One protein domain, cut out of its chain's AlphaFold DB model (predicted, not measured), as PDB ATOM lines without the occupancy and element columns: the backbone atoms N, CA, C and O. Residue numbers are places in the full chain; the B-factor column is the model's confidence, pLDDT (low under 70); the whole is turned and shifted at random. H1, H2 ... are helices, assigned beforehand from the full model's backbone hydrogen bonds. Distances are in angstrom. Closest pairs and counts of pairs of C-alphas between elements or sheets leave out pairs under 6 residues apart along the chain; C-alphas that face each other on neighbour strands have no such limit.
ATOM      1  N   PHE A 436     490.821 326.940 406.712       51.59
ATOM      2  CA  PHE A 436     490.693 328.294 406.159       51.59
ATOM      3  C   PHE A 436     492.051 328.956 405.945       51.59
ATOM      4  O   PHE A 436     492.304 329.511 404.877       51.59
ATOM      5  N   ARG A 437     492.963 328.842 406.918       55.81
ATOM      6  CA  ARG A 437     494.327 329.375 406.768       55.81
ATOM      7  C   ARG A 437     495.176 328.553 405.807       55.81
ATOM      8  O   ARG A 437     495.938 329.141 405.044       55.81
ATOM      9  N   GLN A 438     495.041 327.226 405.800       60.19
ATOM     10  CA  GLN A 438     495.748 326.386 404.826       60.19
ATOM     11  C   GLN A 438     495.370 326.757 403.387       60.19
ATOM     12  O   GLN A 438     496.251 326.870 402.536       60.19
ATOM     13  N   PHE A 439     494.083 326.991 403.121       61.00
ATOM     14  CA  PHE A 439     493.628 327.495 401.828       61.00
ATOM     15  C   PHE A 439     494.096 328.925 401.571       61.00
ATOM     16  O   PHE A 439     494.656 329.172 400.513       61.00
ATOM     17  N   GLY A 440     493.936 329.837 402.539       54.03
ATOM     18  CA  GLY A 440     494.381 331.230 402.437       54.03
ATOM     19  C   GLY A 440     495.860 331.352 402.057       54.03
ATOM     20  O   GLY A 440     496.206 332.084 401.137       54.03
ATOM     21  N   LYS A 441     496.724 330.552 402.694       60.47
ATOM     22  CA  LYS A 441     498.155 330.465 402.373       60.47
ATOM     23  C   LYS A 441     498.412 329.859 400.990       60.47
ATOM     24  O   LYS A 441     499.303 330.317 400.278       60.47
ATOM     25  N   ALA A 442     497.668 328.817 400.620       64.88
ATOM     26  CA  ALA A 442     497.814 328.176 399.315       64.88
ATOM     27  C   ALA A 442     497.410 329.126 398.175       64.88
ATOM     28  O   ALA A 442     498.130 329.231 397.188       64.88
ATOM     29  N   ILE A 443     496.297 329.854 398.329       64.75
ATOM     30  CA  ILE A 443     495.791 330.775 397.309       64.75
ATOM     31  C   ILE A 443     496.612 332.065 397.228       64.75
ATOM     32  O   ILE A 443     496.863 332.543 396.127       64.75
ATOM     33  N   SER A 444     497.107 332.605 398.351       57.44
ATOM     34  CA  SER A 444     497.998 333.776 398.334       57.44
ATOM     35  C   SER A 444     499.338 333.480 397.658       57.44
ATOM     36  O   SER A 444     499.987 334.384 397.140       57.44
ATOM     37  N   GLY A 445     499.766 332.215 397.687       67.06
ATOM     38  CA  GLY A 445     500.965 331.728 397.010       67.06
ATOM     39  C   GLY A 445     500.748 331.313 395.555       67.06
ATOM     40  O   GLY A 445     501.691 330.810 394.948       67.06
ATOM     41  N   TYR A 446     499.542 331.486 395.002       77.62
ATOM     42  CA  TYR A 446     499.238 331.131 393.620       77.62
ATOM     43  C   TYR A 446     500.079 331.945 392.632       77.62
ATOM     44  O   TYR A 446     500.148 333.172 392.718       77.62
ATOM     45  N   LYS A 447     500.665 331.254 391.654       83.19
ATOM     46  CA  LYS A 447     501.426 331.856 390.557       83.19
ATOM     47  C   LYS A 447     500.801 331.485 389.224       83.19
ATOM     48  O   LYS A 447     500.436 330.327 389.005       83.19
ATOM     49  N   SER A 448     500.705 332.460 388.323       84.38
ATOM     50  CA  SER A 448     500.404 332.194 386.914       84.38
ATOM     51  C   SER A 448     501.487 331.312 386.291       84.38
ATOM     52  O   SER A 448     502.619 331.242 386.783       84.38
ATOM     53  N   ARG A 449     501.177 330.678 385.159       85.62
ATOM     54  CA  ARG A 449     502.135 329.847 384.420       85.62
ATOM     55  C   ARG A 449     503.413 330.623 384.064       85.62
ATOM     56  O   ARG A 449     504.510 330.077 384.157       85.62
ATOM     57  N   THR A 450     503.284 331.909 383.730       85.06
ATOM     58  CA  THR A 450     504.414 332.811 383.451       85.06
ATOM     59  C   THR A 450     505.228 333.138 384.709       85.06
ATOM     60  O   THR A 450     506.456 333.107 384.668       85.06
ATOM     61  N   GLU A 451     504.588 333.446 385.841       85.69
ATOM     62  CA  GLU A 451     505.294 333.725 387.104       85.69
ATOM     63  C   GLU A 451     506.025 332.487 387.639       85.69
ATOM     64  O   GLU A 451     507.157 332.597 388.110       85.69
ATOM     65  N   LEU A 452     505.412 331.309 387.508       87.75
ATOM     66  CA  LEU A 452     506.020 330.039 387.891       87.75
ATOM     67  C   LEU A 452     507.237 329.714 387.010       87.75
ATOM     68  O   LEU A 452     508.281 329.311 387.522       87.75
ATOM     69  N   ALA A 453     507.143 329.966 385.700       87.88
ATOM     70  CA  ALA A 453     508.274 329.838 384.781       87.88
ATOM     71  C   ALA A 453     509.441 330.755 385.180       87.88
ATOM     72  O   ALA A 453     510.583 330.300 385.233       87.88
ATOM     73  N   LYS A 454     509.153 332.023 385.513       87.25
ATOM     74  CA  LYS A 454     510.158 332.989 385.985       87.25
ATOM     75  C   LYS A 454     510.862 332.497 387.245       87.25
ATOM     76  O   LYS A 454     512.085 332.471 387.275       87.25
ATOM     77  N   GLU A 455     510.110 332.065 388.253       87.62
ATOM     78  CA  GLU A 455     510.679 331.565 389.509       87.62
ATOM     79  C   GLU A 455     511.572 330.339 389.300       87.62
ATOM     80  O   GLU A 455     512.678 330.284 389.839       87.62
ATOM     81  N   ILE A 456     511.109 329.363 388.515       88.50
ATOM     82  CA  ILE A 456     511.868 328.143 388.226       88.50
ATOM     83  C   ILE A 456     513.177 328.490 387.506       88.50
ATOM     84  O   ILE A 456     514.234 327.991 387.895       88.50
ATOM     85  N   LEU A 457     513.125 329.381 386.510       86.56
ATOM     86  CA  LEU A 457     514.306 329.838 385.778       86.56
ATOM     87  C   LEU A 457     515.282 330.599 386.684       86.56
ATOM     88  O   LEU A 457     516.472 330.301 386.660       86.56
ATOM     89  N   THR A 458     514.808 331.517 387.531       84.81
ATOM     90  CA  THR A 458     515.667 332.244 388.481       84.81
ATOM     91  C   THR A 458     516.323 331.299 389.489       84.81
ATOM     92  O   THR A 458     517.509 331.427 389.784       84.81
ATOM     93  N   LYS A 459     515.571 330.321 390.008       84.62
ATOM     94  CA  LYS A 459     516.059 329.397 391.039       84.62
ATOM     95  C   LYS A 459     517.050 328.365 390.500       84.62
ATOM     96  O   LYS A 459     517.969 327.993 391.225       84.62
ATOM     97  N   LEU A 460     516.845 327.867 389.277       82.94
ATOM     98  CA  LEU A 460     517.621 326.750 388.721       82.94
ATOM     99  C   LEU A 460     518.645 327.159 387.651       82.94
ATOM    100  O   LEU A 460     519.626 326.440 387.483       82.94
ATOM    101  N   CYS A 461     518.461 328.292 386.963       78.44
ATOM    102  CA  CYS A 461     519.377 328.766 385.915       78.44
ATOM    103  C   CYS A 461     520.232 329.991 386.315       78.44
ATOM    104  O   CYS A 461     521.090 330.388 385.529       78.44
ATOM    105  N   GLY A 462     520.050 330.572 387.511       72.38
ATOM    106  CA  GLY A 462     520.871 331.681 388.033       72.38
ATOM    107  C   GLY A 462     520.456 333.084 387.559       72.38
ATOM    108  O   GLY A 462     519.344 333.286 387.071       72.38
ATOM    109  N   GLU A 463     521.337 334.079 387.742       66.62
ATOM    110  CA  GLU A 463     521.081 335.472 387.342       66.62
ATOM    111  C   GLU A 463     521.154 335.638 385.815       66.62
ATOM    112  O   GLU A 463     522.209 335.511 385.196       66.62
ATOM    113  N   LEU A 464     520.003 335.933 385.209       68.56
ATOM    114  CA  LEU A 464     519.829 336.113 383.767       68.56
ATOM    115  C   LEU A 464     519.744 337.604 383.426       68.56
ATOM    116  O   LEU A 464     519.122 338.380 384.155       68.56
ATOM    117  N   LYS A 465     520.319 338.020 382.288       75.56
ATOM    118  CA  LYS A 465     520.162 339.400 381.804       75.56
ATOM    119  C   LYS A 465     518.681 339.684 381.495       75.56
ATOM    120  O   LYS A 465     518.027 338.822 380.903       75.56
ATOM    121  N   PRO A 466     518.147 340.881 381.809       73.94
ATOM    122  CA  PRO A 466     516.719 341.189 381.652       73.94
ATOM    123  C   PRO A 466     516.158 340.949 380.238       73.94
ATOM    124  O   PRO A 466     515.028 340.486 380.082       73.94
ATOM    125  N   GLU A 467     516.962 341.229 379.210       71.19
ATOM    126  CA  GLU A 467     516.586 341.084 377.795       71.19
ATOM    127  C   GLU A 467     516.494 339.608 377.358       71.19
ATOM    128  O   GLU A 467     515.604 339.227 376.596       71.19
ATOM    129  N   GLU A 468     517.360 338.748 377.896       70.81
ATOM    130  CA  GLU A 468     517.370 337.303 377.624       70.81
ATOM    131  C   GLU A 468     516.288 336.579 378.441       70.81
ATOM    132  O   GLU A 468     515.653 335.643 377.952       70.81
ATOM    133  N   PHE A 469     516.015 337.052 379.661       80.56
ATOM    134  CA  PHE A 469     515.071 336.439 380.595       80.56
ATOM    135  C   PHE A 469     513.652 336.321 380.029       80.56
ATOM    136  O   PHE A 469     513.027 335.268 380.134       80.56
ATOM    137  N   THR A 470     513.155 337.375 379.378       79.94
ATOM    138  CA  THR A 470     511.794 337.387 378.813       79.94
ATOM    139  C   THR A 470     511.643 336.357 377.690       79.94
ATOM    140  O   THR A 470     510.666 335.614 377.650       79.94
ATOM    141  N   THR A 471     512.657 336.237 376.829       81.75
ATOM    142  CA  THR A 471     512.680 335.252 375.736       81.75
ATOM    143  C   THR A 471     512.759 333.818 376.272       81.75
ATOM    144  O   THR A 471     512.092 332.920 375.762       81.75
ATOM    145  N   LEU A 472     513.535 333.589 377.337       82.88
ATOM    146  CA  LEU A 472     513.652 332.275 377.976       82.88
ATOM    147  C   LEU A 472     512.350 331.818 378.636       82.88
ATOM    148  O   LEU A 472     512.015 330.637 378.555       82.88
ATOM    149  N   VAL A 473     511.607 332.742 379.245       84.94
ATOM    150  CA  VAL A 473     510.284 332.462 379.819       84.94
ATOM    151  C   VAL A 473     509.306 332.009 378.733       84.94
ATOM    152  O   VAL A 473     508.651 330.982 378.908       84.94
ATOM    153  N   GLU A 474     509.243 332.702 377.592       84.56
ATOM    154  CA  GLU A 474     508.365 332.306 376.480       84.56
ATOM    155  C   GLU A 474     508.770 330.969 375.849       84.56
ATOM    156  O   GLU A 474     507.918 330.125 375.555       84.56
ATOM    157  N   ASN A 475     510.071 330.717 375.712       84.50
ATOM    158  CA  ASN A 475     510.568 329.443 375.198       84.50
ATOM    159  C   ASN A 475     510.239 328.277 376.137       84.50
ATOM    160  O   ASN A 475     509.806 327.223 375.673       84.50
ATOM    161  N   TYR A 476     510.377 328.468 377.451       88.31
ATOM    162  CA  TYR A 476     510.006 327.459 378.441       88.31
ATOM    163  C   TYR A 476     508.488 327.223 378.473       88.31
ATOM    164  O   TYR A 476     508.041 326.080 378.504       88.31
ATOM    165  N   LYS A 477     507.676 328.283 378.354       86.62
ATOM    166  CA  LYS A 477     506.216 328.169 378.181       86.62
ATOM    167  C   LYS A 477     505.843 327.409 376.905       86.62
ATOM    168  O   LYS A 477     504.836 326.703 376.897       86.62
ATOM    169  N   THR A 478     506.619 327.537 375.836       84.19
ATOM    170  CA  THR A 478     506.349 326.846 374.566       84.19
ATOM    171  C   THR A 478     506.795 325.379 374.618       84.19
ATOM    172  O   THR A 478     506.072 324.505 374.147       84.19
ATOM    173  N   ASN A 479     507.924 325.091 375.274       83.25
ATOM    174  CA  ASN A 479     508.548 323.766 375.360       83.25
ATOM    175  C   ASN A 479     508.573 323.219 376.800       83.25
ATOM    176  O   ASN A 479     509.608 322.784 377.292       83.25
ATOM    177  N   ALA A 480     507.423 323.227 377.475       80.38
ATOM    178  CA  ALA A 480     507.301 322.991 378.921       80.38
ATOM    179  C   ALA A 480     507.906 321.680 379.458       80.38
ATOM    180  O   ALA A 480     508.236 321.637 380.637       80.38
ATOM    181  N   LYS A 481     508.030 320.630 378.633       78.69
ATOM    182  CA  LYS A 481     508.443 319.279 379.060       78.69
ATOM    183  C   LYS A 481     509.941 319.008 378.968       78.69
ATOM    184  O   LYS A 481     510.466 318.270 379.790       78.69
ATOM    185  N   ASP A 482     510.605 319.614 377.987       75.19
ATOM    186  CA  ASP A 482     511.971 319.259 377.581       75.19
ATOM    187  C   ASP A 482     512.867 320.505 377.477       75.19
ATOM    188  O   ASP A 482     513.787 320.574 376.661       75.19
ATOM    189  N   TYR A 483     512.570 321.544 378.265       80.94
ATOM    190  CA  TYR A 483     513.388 322.753 378.285       80.94
ATOM    191  C   TYR A 483     514.572 322.601 379.241       80.94
ATOM    192  O   TYR A 483     514.458 322.074 380.352       80.94
ATOM    193  N   HIS A 484     515.720 323.121 378.823       81.19
ATOM    194  CA  HIS A 484     516.949 323.109 379.607       81.19
ATOM    195  C   HIS A 484     517.470 324.531 379.789       81.19
ATOM    196  O   HIS A 484     517.228 325.403 378.948       81.19
ATOM    197  N   CYS A 485     518.227 324.767 380.863       79.31
ATOM    198  CA  CYS A 485     518.938 326.035 381.005       79.31
ATOM    199  C   CYS A 485     519.905 326.242 379.809       79.31
ATOM    200  O   CYS A 485     520.574 325.289 379.397       79.31
ATOM    201  N   PRO A 486     520.011 327.460 379.242       70.25
ATOM    202  CA  PRO A 486     520.892 327.735 378.104       70.25
ATOM    203  C   PRO A 486     522.369 327.454 378.407       70.25
ATOM    204  O   PRO A 486     522.915 327.948 379.392       70.25
ATOM    205  N   SER A 487     523.057 326.744 377.507       58.50
ATOM    206  CA  SER A 487     524.467 326.345 377.672       58.50
ATOM    207  C   SER A 487     525.455 327.518 377.799       58.50
ATOM    208  O   SER A 487     526.555 327.334 378.310       58.50
ATOM    209  N   ALA A 488     525.080 328.724 377.357       52.72
ATOM    210  CA  ALA A 488     525.928 329.921 377.390       52.72
ATOM    211  C   ALA A 488     526.144 330.512 378.802       52.72
ATOM    212  O   ALA A 488     527.004 331.374 378.969       52.72
ATOM    213  N   CYS A 499     518.057 319.905 383.352       77.50
ATOM    214  CA  CYS A 499     516.667 319.716 382.950       77.50
ATOM    215  C   CYS A 499     515.757 320.476 383.909       77.50
ATOM    216  O   CYS A 499     515.844 320.299 385.127       77.50
ATOM    217  N   LEU A 500     514.888 321.313 383.354       84.88
ATOM    218  CA  LEU A 500     513.856 321.983 384.132       84.88
ATOM    219  C   LEU A 500     512.669 321.029 384.351       84.88
ATOM    220  O   LEU A 500     512.463 320.121 383.543       84.88
ATOM    221  N   PRO A 501     511.916 321.180 385.455       87.62
ATOM    222  CA  PRO A 501     510.702 320.394 385.684       87.62
ATOM    223  C   PRO A 501     509.645 320.665 384.598       87.62
ATOM    224  O   PRO A 501     509.690 321.698 383.944       87.62
ATOM    225  N   ASP A 502     508.657 319.782 384.421       90.56
ATOM    226  CA  ASP A 502     507.541 320.072 383.509       90.56
ATOM    227  C   ASP A 502     506.718 321.250 384.059       90.56
ATOM    228  O   ASP A 502     506.069 321.140 385.105       90.56
ATOM    229  N   LEU A 503     506.743 322.386 383.354       88.44
ATOM    230  CA  LEU A 503     506.043 323.602 383.774       88.44
ATOM    231  C   LEU A 503     504.526 323.397 383.873       88.44
ATOM    232  O   LEU A 503     503.895 323.956 384.770       88.44
ATOM    233  N   ASN A 504     503.933 322.611 382.970       88.38
ATOM    234  CA  ASN A 504     502.497 322.344 382.994       88.38
ATOM    235  C   ASN A 504     502.147 321.447 384.178       88.38
ATOM    236  O   ASN A 504     501.199 321.738 384.898       88.38
ATOM    237  N   GLN A 505     502.962 320.423 384.443       90.62
ATOM    238  CA  GLN A 505     502.774 319.563 385.608       90.62
ATOM    239  C   GLN A 505     502.901 320.348 386.921       90.62
ATOM    240  O   GLN A 505     502.086 320.167 387.823       90.62
ATOM    241  N   ALA A 506     503.895 321.233 387.035       86.69
ATOM    242  CA  ALA A 506     504.074 322.077 388.216       86.69
ATOM    243  C   ALA A 506     502.893 323.047 388.412       86.69
ATOM    244  O   ALA A 506     502.429 323.246 389.537       86.69
ATOM    245  N   PHE A 507     502.377 323.617 387.318       89.94
ATOM    246  CA  PHE A 507     501.197 324.482 387.339       89.94
ATOM    247  C   PHE A 507     499.924 323.714 387.742       89.94
ATOM    248  O   PHE A 507     499.175 324.173 388.606       89.94
ATOM    249  N   ASP A 508     499.714 322.514 387.200       89.25
ATOM    250  CA  ASP A 508     498.580 321.651 387.543       89.25
ATOM    251  C   ASP A 508     498.628 321.198 389.009       89.25
ATOM    252  O   ASP A 508     497.620 321.283 389.710       89.25
ATOM    253  N   GLN A 509     499.805 320.807 389.511       90.69
ATOM    254  CA  GLN A 509     500.002 320.425 390.916       90.69
ATOM    255  C   GLN A 509     499.666 321.567 391.880       90.69
ATOM    256  O   GLN A 509     499.008 321.346 392.898       90.69
ATOM    257  N   GLN A 510     500.071 322.802 391.567       89.12
ATOM    258  CA  GLN A 510     499.695 323.973 392.363       89.12
ATOM    259  C   GLN A 510     498.168 324.140 392.412       89.12
ATOM    260  O   GLN A 510     497.595 324.330 393.490       89.12
ATOM    261  N   ASN A 511     497.504 324.043 391.257       86.56
ATOM    262  CA  ASN A 511     496.052 324.205 391.147       86.56
ATOM    263  C   ASN A 511     495.295 323.104 391.896       86.56
ATOM    264  O   ASN A 511     494.285 323.380 392.549       86.56
ATOM    265  N   GLU A 512     495.795 321.870 391.845       89.12
ATOM    266  CA  GLU A 512     495.251 320.730 392.580       89.12
ATOM    267  C   GLU A 512     495.378 320.927 394.094       89.12
ATOM    268  O   GLU A 512     494.388 320.778 394.812       89.12
ATOM    269  N   VAL A 513     496.547 321.355 394.589       85.94
ATOM    270  CA  VAL A 513     496.763 321.636 396.019       85.94
ATOM    271  C   VAL A 513     495.806 322.719 396.517       85.94
ATOM    272  O   VAL A 513     495.165 322.541 397.555       85.94
ATOM    273  N   ILE A 514     495.661 323.823 395.779       78.12
ATOM    274  CA  ILE A 514     494.735 324.910 396.134       78.12
ATOM    275  C   ILE A 514     493.290 324.400 396.157       78.12
ATOM    276  O   ILE A 514     492.555 324.652 397.116       78.12
ATOM    277  N   THR A 515     492.892 323.638 395.136       80.75
ATOM    278  CA  THR A 515     491.537 323.081 395.019       80.75
ATOM    279  C   THR A 515     491.231 322.093 396.145       80.75
ATOM    280  O   THR A 515     490.153 322.150 396.732       80.75
ATOM    281  N   ALA A 516     492.180 321.230 396.507       80.75
ATOM    282  CA  ALA A 516     492.017 320.277 397.599       80.75
ATOM    283  C   ALA A 516     491.794 320.984 398.947       80.75
ATOM    284  O   ALA A 516     490.947 320.563 399.733       80.75
ATOM    285  N   LYS A 517     492.505 322.093 399.211       74.88
ATOM    286  CA  LYS A 517     492.295 322.899 400.428       74.88
ATOM    287  C   LYS A 517     490.960 323.645 400.414       74.88
ATOM    288  O   LYS A 517     490.295 323.706 401.445       74.88
ATOM    289  N   PHE A 518     490.544 324.152 399.255       74.75
ATOM    290  CA  PHE A 518     489.231 324.774 399.072       74.75
ATOM    291  C   PHE A 518     488.080 323.801 399.342       74.75
ATOM    292  O   PHE A 518     487.154 324.138 400.072       74.75
ATOM    293  N   VAL A 519     488.159 322.585 398.795       75.25
ATOM    294  CA  VAL A 519     487.143 321.529 398.942       75.25
ATOM    295  C   VAL A 519     486.832 321.238 400.411       75.25
ATOM    296  O   VAL A 519     485.667 321.082 400.773       75.25
ATOM    297  N   VAL A 520     487.850 321.235 401.276       66.06
ATOM    298  CA  VAL A 520     487.655 321.042 402.720       66.06
ATOM    299  C   VAL A 520     486.824 322.176 403.318       66.06
ATOM    300  O   VAL A 520     485.871 321.904 404.035       66.06
ATOM    301  N   ILE A 521     487.135 323.436 403.008       60.72
ATOM    302  CA  ILE A 521     486.375 324.595 403.509       60.72
ATOM    303  C   ILE A 521     484.942 324.583 402.995       60.72
ATOM    304  O   ILE A 521     483.998 324.768 403.760       60.72
ATOM    305  N   ASP A 522     484.793 324.363 401.694       67.44
ATOM    306  CA  ASP A 522     483.509 324.404 401.013       67.44
ATOM    307  C   ASP A 522     482.541 323.365 401.590       67.44
ATOM    308  O   ASP A 522     481.388 323.676 401.899       67.44
ATOM    309  N   ARG A 523     483.055 322.162 401.868       71.31
ATOM    310  CA  ARG A 523     482.323 321.097 402.557       71.31
ATOM    311  C   ARG A 523     481.788 321.545 403.908       71.31
ATOM    312  O   ARG A 523     480.611 321.346 404.195       71.31
ATOM    313  N   LEU A 524     482.625 322.167 404.733       59.62
ATOM    314  CA  LEU A 524     482.239 322.582 406.085       59.62
ATOM    315  C   LEU A 524     481.126 323.618 406.070       59.62
ATOM    316  O   LEU A 524     480.197 323.542 406.872       59.62
ATOM    317  N   MET A 525     481.199 324.571 405.145       64.06
ATOM    318  CA  MET A 525     480.195 325.620 405.059       64.06
ATOM    319  C   MET A 525     478.864 325.116 404.490       64.06
ATOM    320  O   MET A 525     477.805 325.540 404.952       64.06
ATOM    321  N   ILE A 526     478.897 324.191 403.526       73.06
ATOM    322  CA  ILE A 526     477.678 323.561 403.003       73.06
ATOM    323  C   ILE A 526     477.038 322.673 404.079       73.06
ATOM    324  O   ILE A 526     475.827 322.735 404.278       73.06
ATOM    325  N   LEU A 527     477.822 321.894 404.830       68.75
ATOM    326  CA  LEU A 527     477.297 321.116 405.959       68.75
ATOM    327  C   LEU A 527     476.671 322.009 407.036       68.75
ATOM    328  O   LEU A 527     475.675 321.627 407.653       68.75
ATOM    329  N   ASP A 528     477.220 323.205 407.262       63.66
ATOM    330  CA  ASP A 528     476.639 324.141 408.216       63.66
ATOM    331  C   ASP A 528     475.252 324.629 407.791       63.66
ATOM    332  O   ASP A 528     474.312 324.544 408.582       63.66
ATOM    333  N   VAL A 529     475.083 325.041 406.531       72.19
ATOM    334  CA  VAL A 529     473.774 325.498 406.044       72.19
ATOM    335  C   VAL A 529     472.750 324.359 405.977       72.19
ATOM    336  O   VAL A 529     471.574 324.563 406.274       72.19
ATOM    337  N   MET A 530     473.189 323.132 405.672       77.38
ATOM    338  CA  MET A 530     472.326 321.941 405.691       77.38
ATOM    339  C   MET A 530     471.836 321.615 407.110       77.38
ATOM    340  O   MET A 530     470.690 321.203 407.292       77.38
ATOM    341  N   ALA A 531     472.670 321.835 408.132       67.69
ATOM    342  CA  ALA A 531     472.293 321.614 409.528       67.69
ATOM    343  C   ALA A 531     471.201 322.587 410.014       67.69
ATOM    344  O   ALA A 531     470.427 322.225 410.904       67.69
ATOM    345  N   GLN A 532     471.120 323.780 409.416       72.62
ATOM    346  CA  GLN A 532     470.141 324.824 409.748       72.62
ATOM    347  C   GLN A 532     468.753 324.590 409.128       72.62
ATOM    348  O   GLN A 532     467.798 325.268 409.508       72.62
ATOM    349  N   LEU A 533     468.619 323.644 408.192       78.50
ATOM    350  CA  LEU A 533     467.326 323.288 407.610       78.50
ATOM    351  C   LEU A 533     466.357 322.763 408.673       78.50
ATOM    352  O   LEU A 533     466.756 322.126 409.653       78.50
ATOM    353  N   SER A 534     465.061 322.971 408.444       83.81
ATOM    354  CA  SER A 534     464.037 322.346 409.280       83.81
ATOM    355  C   SER A 534     464.111 320.816 409.179       83.81
ATOM    356  O   SER A 534     464.474 320.269 408.135       83.81
ATOM    357  N   LEU A 659     478.031 318.672 395.544       85.19
ATOM    358  CA  LEU A 659     478.158 320.130 395.424       85.19
ATOM    359  C   LEU A 659     479.615 320.580 395.588       85.19
ATOM    360  O   LEU A 659     480.123 321.339 394.767       85.19
ATOM    361  N   VAL A 660     480.316 320.041 396.583       81.38
ATOM    362  CA  VAL A 660     481.732 320.339 396.838       81.38
ATOM    363  C   VAL A 660     482.613 319.904 395.667       81.38
ATOM    364  O   VAL A 660     483.480 320.660 395.227       81.38
ATOM    365  N   ALA A 661     482.374 318.716 395.103       84.31
ATOM    366  CA  ALA A 661     483.086 318.247 393.917       84.31
ATOM    367  C   ALA A 661     482.840 319.161 392.705       84.31
ATOM    368  O   ALA A 661     483.770 319.463 391.949       84.31
ATOM    369  N   LEU A 662     481.604 319.648 392.533       84.62
ATOM    370  CA  LEU A 662     481.276 320.617 391.491       84.62
ATOM    371  C   LEU A 662     482.026 321.938 391.697       84.62
ATOM    372  O   LEU A 662     482.635 322.441 390.751       84.62
ATOM    373  N   HIS A 663     482.007 322.501 392.905       81.19
ATOM    374  CA  HIS A 663     482.690 323.760 393.201       81.19
ATOM    375  C   HIS A 663     484.210 323.630 393.075       81.19
ATOM    376  O   HIS A 663     484.845 324.505 392.490       81.19
ATOM    377  N   GLY A 664     484.790 322.520 393.542       78.06
ATOM    378  CA  GLY A 664     486.209 322.214 393.370       78.06
ATOM    379  C   GLY A 664     486.601 322.147 391.894       78.06
ATOM    380  O   GLY A 664     487.565 322.788 391.478       78.06
ATOM    381  N   LYS A 665     485.801 321.467 391.059       83.38
ATOM    382  CA  LYS A 665     486.020 321.437 389.605       83.38
ATOM    383  C   LYS A 665     485.898 322.826 388.971       83.38
ATOM    384  O   LYS A 665     486.720 323.166 388.118       83.38
ATOM    385  N   LYS A 666     484.908 323.637 389.379       80.00
ATOM    386  CA  LYS A 666     484.761 325.032 388.919       80.00
ATOM    387  C   LYS A 666     486.012 325.846 389.270       80.00
ATOM    388  O   LYS A 666     486.575 326.467 388.375       80.00
ATOM    389  N   LEU A 667     486.482 325.792 390.520       77.06
ATOM    390  CA  LEU A 667     487.681 326.508 390.965       77.06
ATOM    391  C   LEU A 667     488.931 326.060 390.197       77.06
ATOM    392  O   LEU A 667     489.638 326.900 389.652       77.06
ATOM    393  N   SER A 668     489.167 324.750 390.091       80.44
ATOM    394  CA  SER A 668     490.301 324.183 389.350       80.44
ATOM    395  C   SER A 668     490.313 324.625 387.883       80.44
ATOM    396  O   SER A 668     491.327 325.117 387.393       80.44
ATOM    397  N   THR A 669     489.163 324.551 387.200       80.00
ATOM    398  CA  THR A 669     489.027 324.992 385.798       80.00
ATOM    399  C   THR A 669     489.358 326.476 385.640       80.00
ATOM    400  O   THR A 669     489.952 326.883 384.644       80.00
ATOM    401  N   GLN A 670     488.978 327.298 386.616       71.56
ATOM    402  CA  GLN A 670     489.195 328.742 386.579       71.56
ATOM    403  C   GLN A 670     490.640 329.129 386.900       71.56
ATOM    404  O   GLN A 670     491.202 329.960 386.187       71.56
ATOM    405  N   LEU A 671     491.251 328.493 387.908       73.88
ATOM    406  CA  LEU A 671     492.687 328.602 388.187       73.88
ATOM    407  C   LEU A 671     493.488 328.267 386.927       73.88
ATOM    408  O   LEU A 671     494.323 329.055 386.492       73.88
ATOM    409  N   TYR A 672     493.145 327.150 386.283       81.12
ATOM    410  CA  TYR A 672     493.791 326.724 385.052       81.12
ATOM    411  C   TYR A 672     493.603 327.752 383.930       81.12
ATOM    412  O   TYR A 672     494.580 328.308 383.442       81.12
ATOM    413  N   THR A 673     492.358 328.063 383.553       74.88
ATOM    414  CA  THR A 673     492.053 328.916 382.388       74.88
ATOM    415  C   THR A 673     492.684 330.306 382.516       74.88
ATOM    416  O   THR A 673     493.255 330.814 381.557       74.88
ATOM    417  N   ARG A 674     492.653 330.912 383.712       68.12
ATOM    418  CA  ARG A 674     493.174 332.270 383.928       68.12
ATOM    419  C   ARG A 674     494.669 332.347 384.209       68.12
ATOM    420  O   ARG A 674     495.268 333.374 383.929       68.12
ATOM    421  N   GLY A 675     495.284 331.314 384.786       70.19
ATOM    422  CA  GLY A 675     496.745 331.269 384.916       70.19
ATOM    423  C   GLY A 675     497.461 330.894 383.625       70.19
ATOM    424  O   GLY A 675     498.673 331.102 383.533       70.19
ATOM    425  N   TYR A 676     496.722 330.336 382.662       71.06
ATOM    426  CA  TYR A 676     497.219 329.934 381.351       71.06
ATOM    427  C   TYR A 676     497.226 331.092 380.336       71.06
ATOM    428  O   TYR A 676     498.151 331.174 379.530       71.06
ATOM    429  N   GLU A 677     496.250 332.009 380.398       57.75
ATOM    430  CA  GLU A 677     496.210 333.248 379.605       57.75
ATOM    431  C   GLU A 677     496.814 334.425 380.399       57.75
ATOM    432  O   GLU A 677     496.363 334.734 381.501       57.75
ATOM    433  N   GLU A 678     497.831 335.112 379.858       52.59
ATOM    434  CA  GLU A 678     498.375 336.323 380.494       52.59
ATOM    435  C   GLU A 678     497.294 337.405 380.572       52.59
ATOM    436  O   GLU A 678     496.898 337.984 379.564       52.59
ATOM    437  N   THR A 679     496.792 337.674 381.777       50.81
ATOM    438  CA  THR A 679     495.732 338.663 381.999       50.81
ATOM    439  C   THR A 679     496.045 339.573 383.182       50.81
ATOM    440  O   THR A 679     496.806 339.234 384.091       50.81
ATOM    441  N   THR A 680     495.489 340.786 383.134       48.38
ATOM    442  CA  THR A 680     495.701 341.856 384.113       48.38
ATOM    443  C   THR A 680     495.322 341.402 385.527       48.38
ATOM    444  O   THR A 680     494.232 340.882 385.778       48.38
ATOM    445  N   ARG A 681     496.240 341.629 386.474       47.91
ATOM    446  CA  ARG A 681     496.180 341.177 387.878       47.91
ATOM    447  C   ARG A 681     494.863 341.537 388.591       47.91
ATOM    448  O   ARG A 681     494.391 340.786 389.438       47.91
ATOM    449  N   GLU A 682     494.229 342.640 388.201       42.09
ATOM    450  CA  GLU A 682     492.954 343.134 388.745       42.09
ATOM    451  C   GLU A 682     491.738 342.249 388.419       42.09
ATOM    452  O   GLU A 682     490.933 341.954 389.306       42.09
ATOM    453  N   ALA A 683     491.611 341.769 387.177       46.78
ATOM    454  CA  ALA A 683     490.476 340.942 386.759       46.78
ATOM    455  C   ALA A 683     490.536 339.539 387.382       46.78
ATOM    456  O   ALA A 683     489.498 338.956 387.717       46.78
ATOM    457  N   PHE A 684     491.751 339.003 387.547       50.25
ATOM    458  CA  PHE A 684     492.027 337.751 388.250       50.25
ATOM    459  C   PHE A 684     491.618 337.842 389.723       50.25
ATOM    460  O   PHE A 684     490.828 337.017 390.183       50.25
ATOM    461  N   ASN A 685     492.053 338.894 390.421       46.06
ATOM    462  CA  ASN A 685     491.722 339.116 391.825       46.06
ATOM    463  C   ASN A 685     490.200 339.189 392.039       46.06
ATOM    464  O   ASN A 685     489.655 338.380 392.783       46.06
ATOM    465  N   HIS A 686     489.480 340.061 391.327       46.00
ATOM    466  CA  HIS A 686     488.039 340.273 391.550       46.00
ATOM    467  C   HIS A 686     487.179 339.003 391.370       46.00
ATOM    468  O   HIS A 686     486.145 338.840 392.016       46.00
ATOM    469  N   PHE A 687     487.586 338.087 390.492       48.31
ATOM    470  CA  PHE A 687     486.846 336.854 390.229       48.31
ATOM    471  C   PHE A 687     487.273 335.696 391.137       48.31
ATOM    472  O   PHE A 687     486.416 334.964 391.621       48.31
ATOM    473  N   MET A 688     488.567 335.545 391.436       50.62
ATOM    474  CA  MET A 688     489.037 334.547 392.407       50.62
ATOM    475  C   MET A 688     488.465 334.796 393.799       50.62
ATOM    476  O   MET A 688     488.089 333.862 394.506       50.62
ATOM    477  N   LEU A 689     488.313 336.068 394.151       47.16
ATOM    478  CA  LEU A 689     487.752 336.501 395.416       47.16
ATOM    479  C   LEU A 689     486.240 336.196 395.542       47.16
ATOM    480  O   LEU A 689     485.742 336.093 396.657       47.16
ATOM    481  N   SER A 690     485.530 335.904 394.440       49.19
ATOM    482  CA  SER A 690     484.143 335.388 394.481       49.19
ATOM    483  C   SER A 690     484.033 333.948 395.012       49.19
ATOM    484  O   SER A 690     482.986 333.535 395.513       49.19
ATOM    485  N   PHE A 691     485.126 333.178 394.955       49.22
ATOM    486  CA  PHE A 691     485.185 331.830 395.519       49.22
ATOM    487  C   PHE A 691     485.587 331.827 396.999       49.22
ATOM    488  O   PHE A 691     485.380 330.807 397.663       49.22
ATOM    489  N   ILE A 692     486.105 332.943 397.530       47.66
ATOM    490  CA  ILE A 692     486.522 333.075 398.930       47.66
ATOM    491  C   ILE A 692     485.320 333.508 399.789       47.66
ATOM    492  O   ILE A 692     484.739 334.569 399.552       47.66
ATOM    493  N   PRO A 693     484.935 332.718 400.805       41.03
ATOM    494  CA  PRO A 693     483.943 333.128 401.795       41.03
ATOM    495  C   PRO A 693     484.286 334.489 402.425       41.03
ATOM    496  O   PRO A 693     485.444 334.727 402.749       41.03
ATOM    497  N   PHE A 694     483.285 335.351 402.642       41.22
ATOM    498  CA  PHE A 694     483.406 336.654 403.332       41.22
ATOM    499  C   PHE A 694     484.100 337.798 402.562       41.22
ATOM    500  O   PHE A 694     484.237 338.895 403.098       41.22
ATOM    501  N   TYR A 695     484.461 337.613 401.286       39.59
ATOM    502  CA  TYR A 695     485.061 338.682 400.471       39.59
ATOM    503  C   TYR A 695     484.131 339.884 400.201       39.59
ATOM    504  O   TYR A 695     484.595 341.003 399.996       39.59
ATOM    505  N   HIS A 696     482.811 339.686 400.240       37.94
ATOM    506  CA  HIS A 696     481.815 340.725 399.943       37.94
ATOM    507  C   HIS A 696     481.724 341.877 400.966       37.94
ATOM    508  O   HIS A 696     480.903 342.768 400.777       37.94
ATOM    509  N   CYS A 697     482.583 341.922 401.989       33.25
ATOM    510  CA  CYS A 697     482.528 342.867 403.113       33.25
ATOM    511  C   CYS A 697     482.582 344.380 402.779       33.25
ATOM    512  O   CYS A 697     482.449 345.183 403.697       33.25
ATOM    513  N   ALA A 698     482.760 344.814 401.521       37.12
ATOM    514  CA  ALA A 698     482.793 346.249 401.191       37.12
ATOM    515  C   ALA A 698     482.250 346.662 399.803       37.12
ATOM    516  O   ALA A 698     482.408 347.818 399.416       37.12
TER     517      ALA A 698
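What this domain is: This is residues 436 to 488, 499 to 534 and 659 to 698 of the 1242 residues of an uncharacterized protein of Sodalis sp. 159R (UniProt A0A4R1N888). A rod is built along one long helix, H4, with H1 and H5 running alongside it and H6 folding back next to H5. At the end where H4 begins, H2 and H3 form a crossed pair, while residues 527 to 534 stick out at the other end. The printed part has 129 residues with six named helices, H1 to H6 in order, and no named strand: all helix. It is loose, with a radius of gyration of the C-alphas of 17.9 A, spanning 70 by 30 by 22 A.

Where its parts are: H1, residues 436 to 444, begins with C-alpha 436 at (490.693, 328.294, 406.159) and is 12.0 A long. H2 is residues 449 to 461, 17.3 A, and H3 residues 466 to 478, 19.1 A. H4, residues 503 to 531, spans 42.5 A. H5, residues 659 to 676, spans 25.6 A. H6, residues 681 to 691, is 16.3 A long and ends with C-alpha 691 at (485.185, 331.830, 395.519).

How they stand to each other: H4 touches H5 at a shallow tilt of 31 degrees, opposite ways, closest at the C-alphas of Thr 515 and Gly 664, 5.6 A. H4 touches H1 with residues 513 to 521 alone; the closest C-alphas, Phe 439 and Lys 517, are 5.0 A apart. H2 touches H3 at a steep tilt of 64 degrees, closest at the C-alphas of Ala 453 and Val 473, 6.0 A. H6 is close to H5 but not clearly touching, the closest C-alphas being Arg 674 and Phe 684, 7.1 A. Every O i to N i+4 pair is within hydrogen-bond range in H1, H2 and H5, against 7 of 9 in H3, 23 of 25 in H4 and 5 of 7 in H6.

The domain as a whole: Residues 489 to 498 and 535 to 658 are not printed, with C-alpha gaps of 14.9 A and 19.9 A. Mean pLDDT of the printed part is 71.9; residues 436 to 445 and 677 to 698 are among those under 70.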